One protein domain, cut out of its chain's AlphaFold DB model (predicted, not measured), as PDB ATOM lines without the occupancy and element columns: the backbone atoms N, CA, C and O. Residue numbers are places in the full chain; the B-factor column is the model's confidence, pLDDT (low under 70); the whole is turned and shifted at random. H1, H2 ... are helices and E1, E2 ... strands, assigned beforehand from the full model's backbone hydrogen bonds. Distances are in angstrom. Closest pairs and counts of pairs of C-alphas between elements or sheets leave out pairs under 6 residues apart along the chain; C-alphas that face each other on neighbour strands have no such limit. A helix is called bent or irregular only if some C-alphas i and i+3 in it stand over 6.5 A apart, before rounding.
ATOM      1  N   ILE A 766     157.107 188.358 194.604       95.12
ATOM      2  CA  ILE A 766     155.669 188.545 194.758       95.12
ATOM      3  C   ILE A 766     154.968 187.488 193.892       95.12
ATOM      4  O   ILE A 766     155.060 187.566 192.663       95.12
ATOM      5  N   PRO A 767     154.271 186.499 194.481       96.00
ATOM      6  CA  PRO A 767     153.442 185.580 193.716       96.00
ATOM      7  C   PRO A 767     152.182 186.310 193.236       96.00
ATOM      8  O   PRO A 767     151.387 186.818 194.026       96.00
ATOM      9  N   ILE A 768     152.003 186.353 191.922       95.88
ATOM     10  CA  ILE A 768     150.901 187.003 191.216       95.88
ATOM     11  C   ILE A 768     150.124 185.927 190.456       95.88
ATOM     12  O   ILE A 768     150.711 185.022 189.870       95.88
ATOM     13  N   THR A 769     148.795 185.985 190.460       95.56
ATOM     14  CA  THR A 769     147.956 185.088 189.652       95.56
ATOM     15  C   THR A 769     146.958 185.908 188.858       95.56
ATOM     16  O   THR A 769     146.077 186.553 189.422       95.56
ATOM     17  N   ILE A 770     147.093 185.860 187.536       94.38
ATOM     18  CA  ILE A 770     146.210 186.549 186.596       94.38
ATOM     19  C   ILE A 770     145.399 185.529 185.797       94.38
ATOM     20  O   ILE A 770     145.901 184.477 185.408       94.38
ATOM     21  N   THR A 771     144.135 185.850 185.536       93.50
ATOM     22  CA  THR A 771     143.221 185.036 184.727       93.50
ATOM     23  C   THR A 771     142.620 185.877 183.607       93.50
ATOM     24  O   THR A 771     142.456 187.092 183.736       93.50
ATOM     25  N   ARG A 772     142.278 185.239 182.485       91.06
ATOM     26  CA  ARG A 772     141.535 185.864 181.386       91.06
ATOM     27  C   ARG A 772     140.331 185.025 180.986       91.06
ATOM     28  O   ARG A 772     140.344 183.801 181.060       91.06
ATOM     29  N   GLY A 773     139.295 185.698 180.490       90.19
ATOM     30  CA  GLY A 773     138.198 185.017 179.805       90.19
ATOM     31  C   GLY A 773     138.670 184.420 178.476       90.19
ATOM     32  O   GLY A 773     139.414 185.074 177.740       90.19
ATOM     33  N   VAL A 774     138.205 183.209 178.163       88.31
ATOM     34  CA  VAL A 774     138.526 182.483 176.922       88.31
ATOM     35  C   VAL A 774     138.332 183.386 175.697       88.31
ATOM     36  O   VAL A 774     137.327 184.085 175.570       88.31
ATOM     37  N   GLY A 775     139.318 183.400 174.797       85.38
ATOM     38  CA  GLY A 775     139.300 184.212 173.575       85.38
ATOM     39  C   GLY A 775     139.628 185.702 173.753       85.38
ATOM     40  O   GLY A 775     139.812 186.393 172.751       85.38
ATOM     41  N   LYS A 776     139.764 186.218 174.984       88.50
ATOM     42  CA  LYS A 776     140.317 187.565 175.221       88.50
ATOM     43  C   LYS A 776     141.846 187.540 175.103       88.50
ATOM     44  O   LYS A 776     142.499 186.546 175.427       88.50
ATOM     45  N   SER A 777     142.445 188.645 174.667       89.12
ATOM     46  CA  SER A 777     143.888 188.865 174.809       89.12
ATOM     47  C   SER A 777     144.197 189.416 176.204       89.12
ATOM     48  O   SER A 777     143.390 190.144 176.777       89.12
ATOM     49  N   TRP A 778     145.377 189.104 176.748       90.75
ATOM     50  CA  TRP A 778     145.812 189.633 178.050       90.75
ATOM     51  C   TRP A 778     145.981 191.155 178.071       90.75
ATOM     52  O   TRP A 778     145.929 191.762 179.134       90.75
ATOM     53  N   GLY A 779     146.267 191.765 176.914       89.81
ATOM     54  CA  GLY A 779     146.589 193.192 176.771       89.81
ATOM     55  C   GLY A 779     147.912 193.634 177.421       89.81
ATOM     56  O   GLY A 779     148.330 194.775 177.223       89.81
ATOM     57  N   ILE A 780     148.574 192.738 178.158       92.88
ATOM     58  CA  ILE A 780     149.912 192.912 178.723       92.88
ATOM     59  C   ILE A 780     150.947 192.893 177.589       92.88
ATOM     60  O   ILE A 780     150.856 192.073 176.672       92.88
ATOM     61  N   LEU A 781     151.928 193.794 177.655       93.31
ATOM     62  CA  LEU A 781     153.097 193.812 176.775       93.31
ATOM     63  C   LEU A 781     154.341 193.464 177.590       93.31
ATOM     64  O   LEU A 781     154.624 194.130 178.586       93.31
ATOM     65  N   LEU A 782     155.091 192.468 177.126       94.25
ATOM     66  CA  LEU A 782     156.385 192.074 177.677       94.25
ATOM     67  C   LEU A 782     157.507 192.520 176.738       94.25
ATOM     68  O   LEU A 782     157.339 192.474 175.517       94.25
ATOM     69  N   ALA A 783     158.651 192.889 177.303       93.56
ATOM     70  CA  ALA A 783     159.921 192.986 176.592       93.56
ATOM     71  C   ALA A 783     160.931 191.991 177.170       93.56
ATOM     72  O   ALA A 783     160.849 191.604 178.338       93.56
ATOM     73  N   ARG A 784     161.892 191.597 176.333       93.62
ATOM     74  CA  ARG A 784     163.120 190.936 176.761       93.62
ATOM     75  C   ARG A 784     164.186 192.012 176.944       93.62
ATOM     76  O   ARG A 784     164.436 192.762 176.006       93.62
ATOM     77  N   GLU A 785     164.828 192.038 178.101       88.94
ATOM     78  CA  GLU A 785     165.931 192.949 178.412       88.94
ATOM     79  C   GLU A 785     167.109 192.099 178.908       88.94
ATOM     80  O   GLU A 785     167.110 191.603 180.031       88.94
ATOM     81  N   GLY A 786     168.047 191.784 178.007       87.94
ATOM     82  CA  GLY A 786     169.121 190.814 178.262       87.94
ATOM     83  C   GLY A 786     168.595 189.408 178.590       87.94
ATOM     84  O   GLY A 786     168.063 188.704 177.724       87.94
ATOM     85  N   SER A 787     168.757 188.985 179.842       86.69
ATOM     86  CA  SER A 787     168.226 187.739 180.421       86.69
ATOM     87  C   SER A 787     166.831 187.889 181.047       86.69
ATOM     88  O   SER A 787     166.205 186.887 181.388       86.69
ATOM     89  N   MET A 788     166.325 189.117 181.185       89.75
ATOM     90  CA  MET A 788     165.154 189.456 181.998       89.75
ATOM     91  C   MET A 788     163.871 189.593 181.163       89.75
ATOM     92  O   MET A 788     163.905 189.929 179.975       89.75
ATOM     93  N   CYS A 789     162.720 189.358 181.800       93.25
ATOM     94  CA  CYS A 789     161.389 189.545 181.219       93.25
ATOM     95  C   CYS A 789     160.675 190.711 181.917       93.25
ATOM     96  O   CYS A 789     160.325 190.602 183.092       93.25
ATOM     97  N   VAL A 790     160.466 191.820 181.206       94.62
ATOM     98  CA  VAL A 790     160.014 193.092 181.793       94.62
ATOM     99  C   VAL A 790     158.603 193.440 181.330       94.62
ATOM    100  O   VAL A 790     158.298 193.429 180.133       94.62
ATOM    101  N   VAL A 791     157.725 193.789 182.271       94.75
ATOM    102  CA  VAL A 791     156.348 194.207 181.980       94.75
ATOM    103  C   VAL A 791     156.329 195.659 181.494       94.75
ATOM    104  O   VAL A 791     156.374 196.610 182.274       94.75
ATOM    105  N   MET A 792     156.218 195.850 180.180       93.19
ATOM    106  CA  MET A 792     156.239 197.171 179.537       93.19
ATOM    107  C   MET A 792     154.893 197.895 179.574       93.19
ATOM    108  O   MET A 792     154.853 199.128 179.547       93.19
ATOM    109  N   ARG A 793     153.782 197.150 179.609       91.88
ATOM    110  CA  ARG A 793     152.421 197.704 179.677       91.88
ATOM    111  C   ARG A 793     151.462 196.706 180.311       91.88
ATOM    112  O   ARG A 793     151.487 195.531 179.957       91.88
ATOM    113  N   VAL A 794     150.556 197.212 181.140       92.56
ATOM    114  CA  VAL A 794     149.390 196.494 181.675       92.56
ATOM    115  C   VAL A 794     148.119 197.256 181.249       92.56
ATOM    116  O   VAL A 794     148.179 198.483 181.111       92.56
ATOM    117  N   PRO A 795     146.983 196.591 180.956       87.62
ATOM    118  CA  PRO A 795     145.710 197.274 180.709       87.62
ATOM    119  C   PRO A 795     145.143 197.939 181.976       87.62
ATOM    120  O   PRO A 795     145.230 197.333 183.042       87.62
ATOM    121  N   PRO A 796     144.443 199.086 181.867       80.62
ATOM    122  CA  PRO A 796     143.810 199.793 182.998       80.62
ATOM    123  C   PRO A 796     142.552 199.087 183.552       80.62
ATOM    124  O   PRO A 796     141.671 199.712 184.127       80.62
ATOM    125  N   HIS A 797     142.417 197.783 183.311       74.75
ATOM    126  CA  HIS A 797     141.349 196.925 183.838       74.75
ATOM    127  C   HIS A 797     141.914 195.655 184.506       74.75
ATOM    128  O   HIS A 797     141.153 194.808 184.961       74.75
ATOM    129  N   ASN A 798     143.248 195.521 184.569       65.38
ATOM    130  CA  ASN A 798     143.961 194.414 185.217       65.38
ATOM    131  C   ASN A 798     144.710 194.917 186.475       65.38
ATOM    132  O   ASN A 798     145.797 194.435 186.784       65.38
ATOM    133  N   GLU A 799     144.175 195.937 187.153       58.00
ATOM    134  CA  GLU A 799     144.928 196.829 188.056       58.00
ATOM    135  C   GLU A 799     145.499 196.150 189.316       58.00
ATOM    136  O   GLU A 799     146.456 196.644 189.910       58.00
ATOM    137  N   ASN A 800     144.946 195.007 189.722       62.06
ATOM    138  CA  ASN A 800     145.061 194.538 191.104       62.06
ATOM    139  C   ASN A 800     146.398 193.881 191.495       62.06
ATOM    140  O   ASN A 800     146.586 193.633 192.685       62.06
ATOM    141  N   GLN A 801     147.297 193.535 190.560       84.69
ATOM    142  CA  GLN A 801     148.548 192.827 190.910       84.69
ATOM    143  C   GLN A 801     149.780 193.219 190.079       84.69
ATOM    144  O   GLN A 801     150.798 193.592 190.666       84.69
ATOM    145  N   LEU A 802     149.724 193.126 188.746       93.00
ATOM    146  CA  LEU A 802     150.889 193.328 187.870       93.00
ATOM    147  C   LEU A 802     151.057 194.810 187.493       93.00
ATOM    148  O   LEU A 802     150.099 195.455 187.069       93.00
ATOM    149  N   GLN A 803     152.274 195.339 187.598       93.75
ATOM    150  CA  GLN A 803     152.619 196.741 187.346       93.75
ATOM    151  C   GLN A 803     153.611 196.888 186.183       93.75
ATOM    152  O   GLN A 803     154.252 195.934 185.748       93.75
ATOM    153  N   ARG A 804     153.745 198.105 185.640       92.88
ATOM    154  CA  ARG A 804     154.774 198.408 184.632       92.88
ATOM    155  C   ARG A 804     156.144 198.497 185.312       92.88
ATOM    156  O   ARG A 804     156.284 199.240 186.274       92.88
ATOM    157  N   GLY A 805     157.141 197.799 184.769       93.12
ATOM    158  CA  GLY A 805     158.473 197.659 185.371       93.12
ATOM    159  C   GLY A 805     158.622 196.441 186.291       93.12
ATOM    160  O   GLY A 805     159.706 196.212 186.818       93.12
ATOM    161  N   ASP A 806     157.569 195.637 186.460       95.00
ATOM    162  CA  ASP A 806     157.677 194.330 187.108       95.00
ATOM    163  C   ASP A 806     158.566 193.383 186.289       95.00
ATOM    164  O   ASP A 806     158.424 193.277 185.065       95.00
ATOM    165  N   LEU A 807     159.456 192.667 186.979       94.81
ATOM    166  CA  LEU A 807     160.341 191.659 186.400       94.81
ATOM    167  C   LEU A 807     159.732 190.276 186.650       94.81
ATOM    168  O   LEU A 807     159.638 189.840 187.798       94.81
ATOM    169  N   ILE A 808     159.312 189.578 185.597       95.38
ATOM    170  CA  ILE A 808     158.807 188.203 185.714       95.38
ATOM    171  C   ILE A 808     160.014 187.276 185.876       95.38
ATOM    172  O   ILE A 808     160.847 187.202 184.977       95.38
ATOM    173  N   VAL A 809     160.103 186.587 187.015       95.69
ATOM    174  CA  VAL A 809     161.197 185.665 187.363       95.69
ATOM    175  C   VAL A 809     160.836 184.232 186.982       95.69
ATOM    176  O   VAL A 809     161.630 183.557 186.325       95.69
ATOM    177  N   SER A 810     159.622 183.786 187.312       96.06
ATOM    178  CA  SER A 810     159.055 182.525 186.822       96.06
ATOM    179  C   SER A 810     157.619 182.720 186.335       96.06
ATOM    180  O   SER A 810     156.923 183.661 186.732       96.06
ATOM    181  N   LEU A 811     157.190 181.846 185.428       96.56
ATOM    182  CA  LEU A 811     155.868 181.862 184.817       96.56
ATOM    183  C   LEU A 811     155.362 180.431 184.650       96.56
ATOM    184  O   LEU A 811     156.050 179.601 184.059       96.56
ATOM    185  N   ARG A 812     154.146 180.154 185.127       97.69
ATOM    186  CA  ARG A 812     153.487 178.845 185.040       97.69
ATOM    187  C   ARG A 812     152.016 178.978 184.652       97.69
ATOM    188  O   ARG A 812     151.352 179.912 185.092       97.69
ATOM    189  N   ASN A 813     151.491 178.033 183.879       97.25
ATOM    190  CA  ASN A 813     150.075 177.991 183.499       97.25
ATOM    191  C   ASN A 813     149.216 176.999 184.298       97.25
ATOM    192  O   ASN A 813     149.719 176.269 185.157       97.25
ATOM    193  N   GLU A 814     147.913 176.943 183.989       95.81
ATOM    194  CA  GLU A 814     146.993 175.957 184.570       95.81
ATOM    195  C   GLU A 814     147.366 174.488 184.260       95.81
ATOM    196  O   GLU A 814     146.960 173.583 184.986       95.81
ATOM    197  N   GLN A 815     148.182 174.244 183.228       96.75
ATOM    198  CA  GLN A 815     148.722 172.932 182.850       96.75
ATOM    199  C   GLN A 815     149.997 172.542 183.639       96.75
ATOM    200  O   GLN A 815     150.485 171.424 183.494       96.75
ATOM    201  N   ASN A 816     150.510 173.420 184.514       95.44
ATOM    202  CA  ASN A 816     151.807 173.329 185.205       95.44
ATOM    203  C   ASN A 816     153.062 173.373 184.309       95.44
ATOM    204  O   ASN A 816     154.170 173.161 184.805       95.44
ATOM    205  N   GLU A 817     152.932 173.728 183.032       96.69
ATOM    206  CA  GLU A 817     154.081 174.074 182.194       96.69
ATOM    207  C   GLU A 817     154.708 175.358 182.750       96.69
ATOM    208  O   GLU A 817     154.006 176.339 183.007       96.69
ATOM    209  N   CYS A 818     156.018 175.332 182.999       95.06
ATOM    210  CA  CYS A 818     156.722 176.360 183.759       95.06
ATOM    211  C   CYS A 818     157.963 176.823 182.994       95.06
ATOM    212  O   CYS A 818     158.818 176.007 182.652       95.06
ATOM    213  N   VAL A 819     158.079 178.129 182.761       95.19
ATOM    214  CA  VAL A 819     159.283 178.773 182.229       95.19
ATOM    215  C   VAL A 819     159.863 179.652 183.322       95.19
ATOM    216  O   VAL A 819     159.278 180.663 183.714       95.19
ATOM    217  N   ASN A 820     161.040 179.265 183.799       92.19
ATOM    218  CA  ASN A 820     161.857 180.112 184.653       92.19
ATOM    219  C   ASN A 820     162.697 181.007 183.742       92.19
ATOM    220  O   ASN A 820     163.331 180.519 182.804       92.19
ATOM    221  N   THR A 821     162.709 182.311 184.003       86.62
ATOM    222  CA  THR A 821     163.692 183.193 183.364       86.62
ATOM    223  C   THR A 821     165.083 182.872 183.919       86.62
ATOM    224  O   THR A 821     165.194 182.490 185.090       86.62
ATOM    225  N   PRO A 822     166.151 182.973 183.111       84.56
ATOM    226  CA  PRO A 822     167.503 182.692 183.577       84.56
ATOM    227  C   PRO A 822     167.942 183.759 184.586       84.56
ATOM    228  O   PRO A 822     168.342 184.866 184.223       84.56
ATOM    229  N   THR A 823     167.856 183.420 185.872       69.75
ATOM    230  CA  THR A 823     168.316 184.266 186.972       69.75
ATOM    231  C   THR A 823     169.817 184.498 186.854       69.75
ATOM    232  O   THR A 823     170.593 183.546 186.870       69.75
ATOM    233  N   CYS A 824     170.231 185.764 186.776       56.50
ATOM    234  CA  CYS A 824     171.641 186.148 186.791       56.50
ATOM    235  C   CYS A 824     172.210 185.966 188.210       56.50
ATOM    236  O   CYS A 824     172.225 186.895 189.014       56.50
ATOM    237  N   SER A 825     172.574 184.724 188.540       51.59
ATOM    238  CA  SER A 825     173.131 184.307 189.836       51.59
ATOM    239  C   SER A 825     174.578 183.808 189.754       51.59
ATOM    240  O   SER A 825     175.136 183.437 190.778       51.59
ATOM    241  N   VAL A 834     172.323 183.328 176.259       57.38
ATOM    242  CA  VAL A 834     170.938 183.210 176.711       57.38
ATOM    243  C   VAL A 834     170.052 183.144 175.467       57.38
ATOM    244  O   VAL A 834     169.704 184.166 174.861       57.38
ATOM    245  N   SER A 835     169.714 181.918 175.068       70.75
ATOM    246  CA  SER A 835     168.977 181.647 173.841       70.75
ATOM    247  C   SER A 835     167.641 182.392 173.850       70.75
ATOM    248  O   SER A 835     167.016 182.602 174.891       70.75
ATOM    249  N   SER A 836     167.163 182.798 172.673       82.31
ATOM    250  CA  SER A 836     165.845 183.442 172.565       82.31
ATOM    251  C   SER A 836     164.682 182.490 172.882       82.31
ATOM    252  O   SER A 836     163.533 182.928 172.929       82.31
ATOM    253  N   GLU A 837     164.959 181.205 173.120       89.19
ATOM    254  CA  GLU A 837     163.960 180.151 173.252       89.19
ATOM    255  C   GLU A 837     163.148 180.249 174.545       89.19
ATOM    256  O   GLU A 837     161.929 180.121 174.480       89.19
ATOM    257  N   TRP A 838     163.761 180.587 175.689       92.12
ATOM    258  CA  TRP A 838     163.001 180.774 176.936       92.12
ATOM    259  C   TRP A 838     161.966 181.902 176.793       92.12
ATOM    260  O   TRP A 838     160.835 181.775 177.254       92.12
ATOM    261  N   PHE A 839     162.308 182.988 176.087       94.56
ATOM    262  CA  PHE A 839     161.387 184.106 175.877       94.56
ATOM    263  C   PHE A 839     160.285 183.743 174.872       94.56
ATOM    264  O   PHE A 839     159.127 184.108 175.075       94.56
ATOM    265  N   LYS A 840     160.598 182.961 173.825       94.00
ATOM    266  CA  LYS A 840     159.578 182.384 172.929       94.00
ATOM    267  C   LYS A 840     158.615 181.474 173.694       94.00
ATOM    268  O   LYS A 840     157.412 181.601 173.495       94.00
ATOM    269  N   GLN A 841     159.122 180.611 174.577       94.75
ATOM    270  CA  GLN A 841     158.318 179.716 175.416       94.75
ATOM    271  C   GLN A 841     157.437 180.509 176.392       94.75
ATOM    272  O   GLN A 841     156.227 180.300 176.414       94.75
ATOM    273  N   ALA A 842     157.992 181.493 177.111       94.62
ATOM    274  CA  ALA A 842     157.225 182.375 177.995       94.62
ATOM    275  C   ALA A 842     156.099 183.111 177.242       94.62
ATOM    276  O   ALA A 842     154.970 183.174 177.724       94.62
ATOM    277  N   VAL A 843     156.377 183.613 176.033       94.38
ATOM    278  CA  VAL A 843     155.383 184.248 175.148       94.38
ATOM    279  C   VAL A 843     154.379 183.237 174.569       94.38
ATOM    280  O   VAL A 843     153.238 183.616 174.303       94.38
ATOM    281  N   GLY A 844     154.767 181.975 174.371       95.00
ATOM    282  CA  GLY A 844     153.884 180.873 173.971       95.00
ATOM    283  C   GLY A 844     152.861 180.555 175.057       95.00
ATOM    284  O   GLY A 844     151.662 180.703 174.831       95.00
ATOM    285  N   ILE A 845     153.334 180.280 176.275       95.44
ATOM    286  CA  ILE A 845     152.479 180.058 177.448       95.44
ATOM    287  C   ILE A 845     151.562 181.275 177.684       95.44
ATOM    288  O   ILE A 845     150.352 181.119 177.850       95.44
ATOM    289  N   PHE A 846     152.078 182.508 177.563       93.19
ATOM    290  CA  PHE A 846     151.239 183.716 177.610       93.19
ATOM    291  C   PHE A 846     150.146 183.746 176.524       93.19
ATOM    292  O   PHE A 846     149.062 184.271 176.760       93.19
ATOM    293  N   LYS A 847     150.385 183.227 175.317       93.44
ATOM    294  CA  LYS A 847     149.380 183.222 174.238       93.44
ATOM    295  C   LYS A 847     148.309 182.154 174.421       93.44
ATOM    296  O   LYS A 847     147.171 182.393 174.008       93.44
ATOM    297  N   GLU A 848     148.646 181.025 175.029       94.62
ATOM    298  CA  GLU A 848     147.823 179.810 174.999       94.62
ATOM    299  C   GLU A 848     147.019 179.605 176.292       94.62
ATOM    300  O   GLU A 848     145.839 179.263 176.228       94.62
ATOM    301  N   SER A 849     147.580 179.945 177.454       95.62
ATOM    302  CA  SER A 849     146.980 179.668 178.767       95.62
ATOM    303  C   SER A 849     145.917 180.677 179.205       95.62
ATOM    304  O   SER A 849     145.965 181.856 178.835       95.62
ATOM    305  N   ASN A 850     144.943 180.243 180.008       95.75
ATOM    306  CA  ASN A 850     143.864 181.104 180.518       95.75
ATOM    307  C   ASN A 850     144.157 181.644 181.925       95.75
ATOM    308  O   ASN A 850     143.620 182.686 182.301       95.75
ATOM    309  N   THR A 851     145.031 180.967 182.669       95.75
ATOM    310  CA  THR A 851     145.544 181.357 183.983       95.75
ATOM    311  C   THR A 851     147.065 181.384 183.930       95.75
ATOM    312  O   THR A 851     147.689 180.491 183.363       95.75
ATOM    313  N   LEU A 852     147.676 182.403 184.529       96.38
ATOM    314  CA  LEU A 852     149.123 182.478 184.700       96.38
ATOM    315  C   LEU A 852     149.440 182.763 186.163       96.38
ATOM    316  O   LEU A 852     149.014 183.780 186.715       96.38
ATOM    317  N   HIS A 853     150.213 181.865 186.758       97.00
ATOM    318  CA  HIS A 853     150.892 182.056 188.029       97.00
ATOM    319  C   HIS A 853     152.291 182.595 187.719       97.00
ATOM    320  O   HIS A 853     153.053 181.973 186.980       97.00
ATOM    321  N   LEU A 854     152.606 183.776 188.232       96.56
ATOM    322  CA  LEU A 854     153.839 184.510 187.979       96.56
ATOM    323  C   LEU A 854     154.560 184.725 189.310       96.56
ATOM    324  O   LEU A 854     153.936 185.167 190.271       96.56
ATOM    325  N   GLU A 855     155.866 184.492 189.366       96.56
ATOM    326  CA  GLU A 855     156.697 185.003 190.462       96.56
ATOM    327  C   GLU A 855     157.403 186.257 189.964       96.56
ATOM    328  O   GLU A 855     158.135 186.220 188.973       96.56
ATOM    329  N   VAL A 856     157.138 187.387 190.617       96.00
ATOM    330  CA  VAL A 856     157.518 188.710 190.123       96.00
ATOM    331  C   VAL A 856     158.428 189.415 191.117       96.00
ATOM    332  O   VAL A 856     158.081 189.601 192.280       96.00
ATOM    333  N   ARG A 857     159.591 189.864 190.644       94.69
ATOM    334  CA  ARG A 857     160.479 190.764 191.380       94.69
ATOM    335  C   ARG A 857     160.116 192.192 190.991       94.69
ATOM    336  O   ARG A 857     160.516 192.678 189.934       94.69
ATOM    337  N   ARG A 858     159.339 192.872 191.834       93.06
ATOM    338  CA  ARG A 858     159.068 194.301 191.653       93.06
ATOM    339  C   ARG A 858     160.367 195.072 191.858       93.06
ATOM    340  O   ARG A 858     161.013 194.926 192.897       93.06
ATOM    341  N   ALA A 859     160.762 195.880 190.878       81.25
ATOM    342  CA  ALA A 859     161.808 196.866 191.104       81.25
ATOM    343  C   ALA A 859     161.313 197.840 192.181       81.25
ATOM    344  O   ALA A 859     160.214 198.384 192.053       81.25
TER     345      ALA A 859
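What this domain is: This is residues 766 to 825 and 834 to 859 of the 867 residues of the protein "Hypothetical protein" of Chaetoceros debilis (UniProt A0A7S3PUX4). A strongly twisted sheet of six strands, bent like an L by the turn in E4, wraps partly round one helix, H1, which packs over one face. E4 and E6 run side by side through the middle, E1 lies along the far edge of E6, and E2 and E3 form the hairpin that makes the short side of the L. The printed part has 86 residues, with six named strands and one named helix, H1, which comes between E5 and E6 along the chain; the sheet is branched, its neighbour pairs E1 and E6, E2 and E3, E3 and E4, E4 and E5, and E4 and E6 are antiparallel, and the class is mixed, helices and strands. The whole is compact, with a radius of gyration of the C-alphas of 12.0 A and spans of 35 by 26 by 19 A.

Where its parts are: Find C-alpha 766 at (155.669, 188.545, 194.758); from there E1 runs to residue 771, 16.4 A away. E2 is residues 781 to 785 and E3 is residues 788 to 793, 15.3 A long. Go on to E4, residues 806 to 813, 18.4 A long, which bends by 74 degrees at residue 809, and then to E5, residues 818 to 820. Past the cut, look for H1, residues 837 to 848, 16.2 A long, beginning at C-alpha 837 at (163.960, 180.151, 173.252). E6, residues 851 to 858, is 20.2 A long, bends by 53 degrees at residue 855 and ends at C-alpha 858 at (159.068, 194.301, 191.653).

How they stand to each other: Begin at E4: E3 and E5 lie on one side of it, E6 on the other side. Look for N 809 and O 855, 2.8 A apart, between E4 and E6. E1, an edge strand, lies on one side of E6 and E4 on the other side; between E1 and E6, N 768 and O 854 are within hydrogen-bond range at 2.8 A. E2, E3, E4 and E5 form a meander, each strand the antiparallel neighbour of the one before; within hydrogen-bond range are N 783 and O 790 at 2.9 A, N 808 and O 789 at 2.9 A, and N 819 and O 811 at 2.8 A. H1 is on the sheet at a height of 7.4 A, over E4, slantwise to the strands at 54 degrees to E4 on the local plane. Its closest C-alphas to E5 are those of Ala 842 and Val 819, 5.9 A apart. In H1 every O i to N i+4 pair is within hydrogen-bond range. E1 and E5 are apart.

The domain as a whole: The two C-alphas farthest apart are those of Gly 775 and Ser 825, at 37.5 A. Residues 826 to 833 are not printed, and C-alphas 825 and 834 are 13.4 A apart across that cut. The link from E3 to E4, residues 794 to 805, is long. Look for pLDDT under 70 at residues 798 to 800, 823 to 825 and 834.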